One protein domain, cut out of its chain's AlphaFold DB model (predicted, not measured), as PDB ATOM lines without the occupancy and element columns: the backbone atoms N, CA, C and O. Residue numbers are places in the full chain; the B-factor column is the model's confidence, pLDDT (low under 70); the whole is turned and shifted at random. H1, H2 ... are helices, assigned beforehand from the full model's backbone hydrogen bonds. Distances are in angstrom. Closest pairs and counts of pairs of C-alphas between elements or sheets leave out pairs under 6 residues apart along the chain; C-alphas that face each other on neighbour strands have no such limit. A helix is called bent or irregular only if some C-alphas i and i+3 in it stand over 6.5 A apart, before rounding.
ATOM      1  N   MET A   2     202.289 196.409 183.089       83.94
ATOM      2  CA  MET A   2     203.595 195.724 183.017       83.94
ATOM      3  C   MET A   2     204.526 195.975 184.220       83.94
ATOM      4  O   MET A   2     205.188 195.045 184.651       83.94
ATOM      5  N   ARG A   3     204.486 197.160 184.852       82.44
ATOM      6  CA  ARG A   3     205.230 197.416 186.108       82.44
ATOM      7  C   ARG A   3     204.855 196.459 187.252       82.44
ATOM      8  O   ARG A   3     205.702 196.029 188.012       82.44
ATOM      9  N   VAL A   4     203.584 196.063 187.336       80.94
ATOM     10  CA  VAL A   4     203.121 195.111 188.363       80.94
ATOM     11  C   VAL A   4     203.661 193.706 188.091       80.94
ATOM     12  O   VAL A   4     203.959 192.972 189.030       80.94
ATOM     13  N   PHE A   5     203.810 193.325 186.818       82.56
ATOM     14  CA  PHE A   5     204.470 192.070 186.455       82.56
ATOM     15  C   PHE A   5     205.947 192.075 186.849       82.56
ATOM     16  O   PHE A   5     206.443 191.046 187.286       82.56
ATOM     17  N   ASP A   6     206.613 193.219 186.759       80.81
ATOM     18  CA  ASP A   6     207.989 193.378 187.226       80.81
ATOM     19  C   ASP A   6     208.131 193.057 188.720       80.81
ATOM     20  O   ASP A   6     208.902 192.198 189.142       80.81
ATOM     21  N   GLU A   7     207.270 193.674 189.525       79.56
ATOM     22  CA  GLU A   7     207.379 193.635 190.981       79.56
ATOM     23  C   GLU A   7     206.822 192.345 191.607       79.56
ATOM     24  O   GLU A   7     207.295 191.907 192.658       79.56
ATOM     25  N   SER A   8     205.792 191.732 191.008       76.06
ATOM     26  CA  SER A   8     204.903 190.813 191.744       76.06
ATOM     27  C   SER A   8     204.688 189.429 191.129       76.06
ATOM     28  O   SER A   8     203.718 188.751 191.470       76.06
ATOM     29  N   LEU A   9     205.593 188.945 190.271       80.06
ATOM     30  CA  LEU A   9     205.521 187.579 189.730       80.06
ATOM     31  C   LEU A   9     205.558 186.511 190.853       80.06
ATOM     32  O   LEU A   9     206.628 186.233 191.396       80.06
ATOM     33  N   PRO A  10     204.437 185.828 191.185       74.94
ATOM     34  CA  PRO A  10     204.317 185.094 192.456       74.94
ATOM     35  C   PRO A  10     205.130 183.797 192.539       74.94
ATOM     36  O   PRO A  10     205.328 183.256 193.621       74.94
ATOM     37  N   LYS A  11     205.537 183.241 191.390       83.81
ATOM     38  CA  LYS A  11     206.191 181.924 191.299       83.81
ATOM     39  C   LYS A  11     207.696 182.000 191.030       83.81
ATOM     40  O   LYS A  11     208.327 180.949 190.921       83.81
ATOM     41  N   ARG A  12     208.274 183.197 190.872       86.31
ATOM     42  CA  ARG A  12     209.708 183.327 190.579       86.31
ATOM     43  C   ARG A  12     210.532 183.114 191.845       86.31
ATOM     44  O   ARG A  12     210.156 183.555 192.925       86.31
ATOM     45  N   THR A  13     211.660 182.428 191.702       85.62
ATOM     46  CA  THR A  13     212.583 182.145 192.812       85.62
ATOM     47  C   THR A  13     213.540 183.299 193.097       85.62
ATOM     48  O   THR A  13     214.128 183.346 194.175       85.62
ATOM     49  N   TRP A  14     213.709 184.219 192.148       90.94
ATOM     50  CA  TRP A  14     214.527 185.420 192.274       90.94
ATOM     51  C   TRP A  14     214.110 186.470 191.246       90.94
ATOM     52  O   TRP A  14     213.324 186.176 190.344       90.94
ATOM     53  N   ASP A  15     214.642 187.680 191.406       89.81
ATOM     54  CA  ASP A  15     214.336 188.811 190.545       89.81
ATOM     55  C   ASP A  15     214.997 188.681 189.171       89.81
ATOM     56  O   ASP A  15     216.189 188.930 189.055       89.81
ATOM     57  N   ASN A  16     214.270 188.184 188.169       91.56
ATOM     58  CA  ASN A  16     214.826 187.768 186.877       91.56
ATOM     59  C   ASN A  16     214.128 188.386 185.656       91.56
ATOM     60  O   ASN A  16     214.274 187.878 184.542       91.56
ATOM     61  N   PHE A  17     213.329 189.423 185.867       91.81
ATOM     62  CA  PHE A  17     212.591 190.123 184.827       91.81
ATOM     63  C   PHE A  17     212.580 191.597 185.203       91.81
ATOM     64  O   PHE A  17     212.275 191.881 186.352       91.81
ATOM     65  N   HIS A  18     212.919 192.453 184.234       92.31
ATOM     66  CA  HIS A  18     212.914 193.904 184.363       92.31
ATOM     67  C   HIS A  18     212.040 194.508 183.257       92.31
ATOM     68  O   HIS A  18     212.231 194.185 182.075       92.31
ATOM     69  N   PHE A  19     211.119 195.405 183.601       93.44
ATOM     70  CA  PHE A  19     210.299 196.140 182.644       93.44
ATOM     71  C   PHE A  19     210.601 197.638 182.671       93.44
ATOM     72  O   PHE A  19     210.552 198.295 183.704       93.44
ATOM     73  N   LEU A  20     210.763 198.210 181.477       93.31
ATOM     74  CA  LEU A  20     210.918 199.647 181.272       93.31
ATOM     75  C   LEU A  20     209.945 200.166 180.207       93.31
ATOM     76  O   LEU A  20     209.604 199.478 179.241       93.31
ATOM     77  N   GLU A  21     209.529 201.425 180.343       94.19
ATOM     78  CA  GLU A  21     208.622 202.085 179.398       94.19
ATOM     79  C   GLU A  21     209.397 202.884 178.349       94.19
ATOM     80  O   GLU A  21     209.583 204.094 178.477       94.19
ATOM     81  N   PHE A  22     209.804 202.206 177.273       94.88
ATOM     82  CA  PHE A  22     210.612 202.788 176.193       94.88
ATOM     83  C   PHE A  22     210.058 204.126 175.678       94.88
ATOM     84  O   PHE A  22     210.791 205.103 175.550       94.88
ATOM     85  N   HIS A  23     208.750 204.188 175.414       95.38
ATOM     86  CA  HIS A  23     208.119 205.392 174.874       95.38
ATOM     87  C   HIS A  23     208.230 206.588 175.827       95.38
ATOM     88  O   HIS A  23     208.557 207.689 175.391       95.38
ATOM     89  N   ASN A  24     208.035 206.361 177.129       94.81
ATOM     90  CA  ASN A  24     208.124 207.415 178.137       94.81
ATOM     91  C   ASN A  24     209.561 207.928 178.257       94.81
ATOM     92  O   ASN A  24     209.779 209.138 178.276       94.81
ATOM     93  N   ILE A  25     210.544 207.022 178.245       95.94
ATOM     94  CA  ILE A  25     211.964 207.385 178.306       95.94
ATOM     95  C   ILE A  25     212.334 208.294 177.130       95.94
ATOM     96  O   ILE A  25     212.937 209.346 177.331       95.94
ATOM     97  N   PHE A  26     211.921 207.939 175.913       95.81
ATOM     98  CA  PHE A  26     212.248 208.717 174.719       95.81
ATOM     99  C   PHE A  26     211.473 210.032 174.589       95.81
ATOM    100  O   PHE A  26     211.947 210.938 173.911       95.81
ATOM    101  N   GLN A  27     210.311 210.164 175.234       96.50
ATOM    102  CA  GLN A  27     209.543 211.410 175.227       96.50
ATOM    103  C   GLN A  27     209.970 212.413 176.304       96.50
ATOM    104  O   GLN A  27     209.767 213.609 176.119       96.50
ATOM    105  N   GLN A  28     210.512 211.945 177.431       94.38
ATOM    106  CA  GLN A  28     210.669 212.767 178.640       94.38
ATOM    107  C   GLN A  28     212.125 213.090 179.005       94.38
ATOM    108  O   GLN A  28     212.354 213.828 179.959       94.38
ATOM    109  N   ASN A  29     213.111 212.558 178.276       94.00
ATOM    110  CA  ASN A  29     214.529 212.731 178.597       94.00
ATOM    111  C   ASN A  29     215.271 213.521 177.514       94.00
ATOM    112  O   ASN A  29     215.123 213.243 176.328       94.00
ATOM    113  N   GLU A  30     216.154 214.432 177.932       94.00
ATOM    114  CA  GLU A  30     217.055 215.167 177.028       94.00
ATOM    115  C   GLU A  30     218.116 214.254 176.384       94.00
ATOM    116  O   GLU A  30     218.551 214.489 175.259       94.00
ATOM    117  N   MET A  31     218.506 213.179 177.080       97.06
ATOM    118  CA  MET A  31     219.465 212.169 176.608       97.06
ATOM    119  C   MET A  31     218.831 210.768 176.594       97.06
ATOM    120  O   MET A  31     219.222 209.895 177.372       97.06
ATOM    121  N   PRO A  32     217.857 210.513 175.705       96.00
ATOM    122  CA  PRO A  32     216.983 209.346 175.800       96.00
ATOM    123  C   PRO A  32     217.720 208.011 175.645       96.00
ATOM    124  O   PRO A  32     217.366 207.036 176.298       96.00
ATOM    125  N   HIS A  33     218.791 207.962 174.847       96.75
ATOM    126  CA  HIS A  33     219.606 206.754 174.693       96.75
ATOM    127  C   HIS A  33     220.378 206.387 175.965       96.75
ATOM    128  O   HIS A  33     220.485 205.205 176.289       96.75
ATOM    129  N   LEU A  34     220.909 207.385 176.681       97.44
ATOM    130  CA  LEU A  34     221.633 207.160 177.930       97.44
ATOM    131  C   LEU A  34     220.667 206.725 179.031       97.44
ATOM    132  O   LEU A  34     220.924 205.717 179.683       97.44
ATOM    133  N   SER A  35     219.540 207.429 179.182       97.19
ATOM    134  CA  SER A  35     218.493 207.053 180.140       97.19
ATOM    135  C   SER A  35     217.975 205.642 179.863       97.19
ATOM    136  O   SER A  35     217.904 204.825 180.772       97.19
ATOM    137  N   PHE A  36     217.720 205.307 178.594       97.31
ATOM    138  CA  PHE A  36     217.310 203.960 178.205       97.31
ATOM    139  C   PHE A  36     218.345 202.898 178.588       97.31
ATOM    140  O   PHE A  36     217.971 201.863 179.127       97.31
ATOM    141  N   ALA A  37     219.632 203.134 178.322       97.56
ATOM    142  CA  ALA A  37     220.679 202.171 178.653       97.56
ATOM    143  C   ALA A  37     220.833 201.973 180.168       97.56
ATOM    144  O   ALA A  37     221.063 200.848 180.608       97.56
ATOM    145  N   ILE A  38     220.705 203.044 180.956       96.56
ATOM    146  CA  ILE A  38     220.750 202.973 182.422       96.56
ATOM    147  C   ILE A  38     219.566 202.158 182.940       96.56
ATOM    148  O   ILE A  38     219.788 201.177 183.648       96.56
ATOM    149  N   ASP A  39     218.344 202.509 182.535       95.56
ATOM    150  CA  ASP A  39     217.128 201.828 182.985       95.56
ATOM    151  C   ASP A  39     217.155 200.351 182.567       95.56
ATOM    152  O   ASP A  39     216.997 199.466 183.400       95.56
ATOM    153  N   ALA A  40     217.492 200.061 181.306       96.31
ATOM    154  CA  ALA A  40     217.547 198.695 180.784       96.31
ATOM    155  C   ALA A  40     218.559 197.789 181.500       96.31
ATOM    156  O   ALA A  40     218.391 196.569 181.504       96.31
ATOM    157  N   LEU A  41     219.623 198.362 182.069       97.19
ATOM    158  CA  LEU A  41     220.697 197.610 182.718       97.19
ATOM    159  C   LEU A  41     220.645 197.670 184.249       97.19
ATOM    160  O   LEU A  41     221.478 197.033 184.894       97.19
ATOM    161  N   MET A  42     219.686 198.393 184.829       95.44
ATOM    162  CA  MET A  42     219.624 198.706 186.258       95.44
ATOM    163  C   MET A  42     219.657 197.458 187.155       95.44
ATOM    164  O   MET A  42     220.375 197.437 188.153       95.44
ATOM    165  N   GLU A  43     218.949 196.393 186.775       95.56
ATOM    166  CA  GLU A  43     218.872 195.158 187.569       95.56
ATOM    167  C   GLU A  43     219.957 194.125 187.235       95.56
ATOM    168  O   GLU A  43     220.231 193.218 188.029       95.56
ATOM    169  N   ILE A  44     220.629 194.262 186.088       96.44
ATOM    170  CA  ILE A  44     221.609 193.282 185.594       96.44
ATOM    171  C   ILE A  44     222.709 192.956 186.623       96.44
ATOM    172  O   ILE A  44     223.045 191.774 186.766       96.44
ATOM    173  N   PRO A  45     223.278 193.919 187.383       97.06
ATOM    174  CA  PRO A  45     224.288 193.610 188.393       97.06
ATOM    175  C   PRO A  45     223.811 192.622 189.465       97.06
ATOM    176  O   PRO A  45     224.562 191.720 189.848       97.06
ATOM    177  N   ASP A  46     222.579 192.767 189.949       96.69
ATOM    178  CA  ASP A  46     222.039 191.923 191.016       96.69
ATOM    179  C   ASP A  46     221.492 190.603 190.474       96.69
ATOM    180  O   ASP A  46     221.720 189.546 191.080       96.69
ATOM    181  N   GLN A  47     220.915 190.628 189.272       95.88
ATOM    182  CA  GLN A  47     220.565 189.428 188.519       95.88
ATOM    183  C   GLN A  47     221.799 188.536 188.305       95.88
ATOM    184  O   GLN A  47     221.796 187.349 188.641       95.88
ATOM    185  N   TYR A  48     222.917 189.113 187.858       95.62
ATOM    186  CA  TYR A  48     224.170 188.388 187.646       95.62
ATOM    187  C   TYR A  48     224.749 187.796 188.941       95.62
ATOM    188  O   TYR A  48     225.203 186.644 188.957       95.62
ATOM    189  N   LYS A  49     224.725 188.544 190.053       95.88
ATOM    190  CA  LYS A  49     225.131 188.015 191.369       95.88
ATOM    191  C   LYS A  49     224.262 186.826 191.774       95.88
ATOM    192  O   LYS A  49     224.790 185.849 192.304       95.88
ATOM    193  N   THR A  50     222.960 186.900 191.520       95.50
ATOM    194  CA  THR A  50     222.006 185.850 191.885       95.50
ATOM    195  C   THR A  50     222.211 184.590 191.056       95.50
ATOM    196  O   THR A  50     222.393 183.519 191.629       95.50
ATOM    197  N   ILE A  51     222.331 184.715 189.732       94.06
ATOM    198  CA  ILE A  51     222.670 183.603 188.829       94.06
ATOM    199  C   ILE A  51     223.967 182.908 189.274       94.06
ATOM    200  O   ILE A  51     224.031 181.677 189.302       94.06
ATOM    201  N   LYS A  52     224.994 183.674 189.677       93.94
ATOM    202  CA  LYS A  52     226.240 183.105 190.214       93.94
ATOM    203  C   LYS A  52     226.036 182.353 191.528       93.94
ATOM    204  O   LYS A  52     226.544 181.243 191.657       93.94
ATOM    205  N   LYS A  53     225.293 182.921 192.484       94.25
ATOM    206  CA  LYS A  53     224.976 182.266 193.769       94.25
ATOM    207  C   LYS A  53     224.172 180.977 193.583       94.25
ATOM    208  O   LYS A  53     224.412 180.010 194.293       94.25
ATOM    209  N   LEU A  54     223.255 180.964 192.618       93.12
ATOM    210  CA  LEU A  54     222.422 179.809 192.284       93.12
ATOM    211  C   LEU A  54     223.157 178.751 191.443       93.12
ATOM    212  O   LEU A  54     222.574 177.719 191.126       93.12
ATOM    213  N   GLY A  55     224.415 178.991 191.050       91.56
ATOM    214  CA  GLY A  55     225.175 178.063 190.210       91.56
ATOM    215  C   GLY A  55     224.624 177.921 188.786       91.56
ATOM    216  O   GLY A  55     224.933 176.947 188.108       91.56
TER     217      GLY A  55
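This is residues 2 to 55 of the 64 residues of the protein "Copine domain-containing protein" of Soboliphyme baturini (UniProt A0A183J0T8). The chain folds back twice in a flat, open S of three rows: H1 in the first, the long unnamed stretch of residues 9 to 21 turning back and leading into H2 in the second, and H3 and H4 nearly end to end in the third. H2 and H3 make a helical hairpin at one end of the S, while H1 touches no helix. The printed part has 54 residues with four named helices, in the order H1, H2, H3, H4 along the chain, and no named strand; the class is all helix. The whole is loose, with a radius of gyration of the C-alphas of 13.3 A, and its outline is flat, with spans of 39 by 22 by 8 A.

Find C-alpha 2 at (203.595, 195.724, 183.017); there H1 begins, and it covers residues 2 to 8, 10.1 A from first to last C-alpha. Read on through residues 9 to 21, which hold no named element, to C-alpha 22 at (210.612, 202.788, 176.193). There H2 begins, residues 22 to 28, 10.3 A long. H3 follows with residues 32 to 41, 14.1 A long. H4 covers residues 44 to 53, also 14.1 A long, and ends at C-alpha 53 at (224.976, 182.266, 193.769). None of the helices is bent or irregular.

Look first at H1: it is apart from H2, from H3 and from H4. Farther along, H2 and H3 touch, with 7 pairs of C-alphas within 8 A; the closest are those of Phe 26 and Pro 32, 4.9 A apart. This helical hairpin has its two lines at a steep tilt of 44 degrees, opposite ways, and its centres are 10.3 A apart. After residues 42 and 43 comes H4, and H3 and H4 meet only through their link. H2 and H4 are apart. In the backbones of H1, H2, H3 and H4, every O i to N i+4 pair is within hydrogen-bond range.

The two C-alphas farthest apart are those of Glu 30 and Gly 55, 40.2 A. From the first printed C-alpha, that of Met 2, to the last, that of Gly 55, the distance is 28.8 A. The link from H1 to H2, 13 residues, is long; the links from H2 to H3 and from H3 to H4 are tight, with 3 and 2 residues. The printed part has no cut. In this predicted model the mean pLDDT of the printed part is 92.0 and that of H1 is 81; no printed residue is under 70.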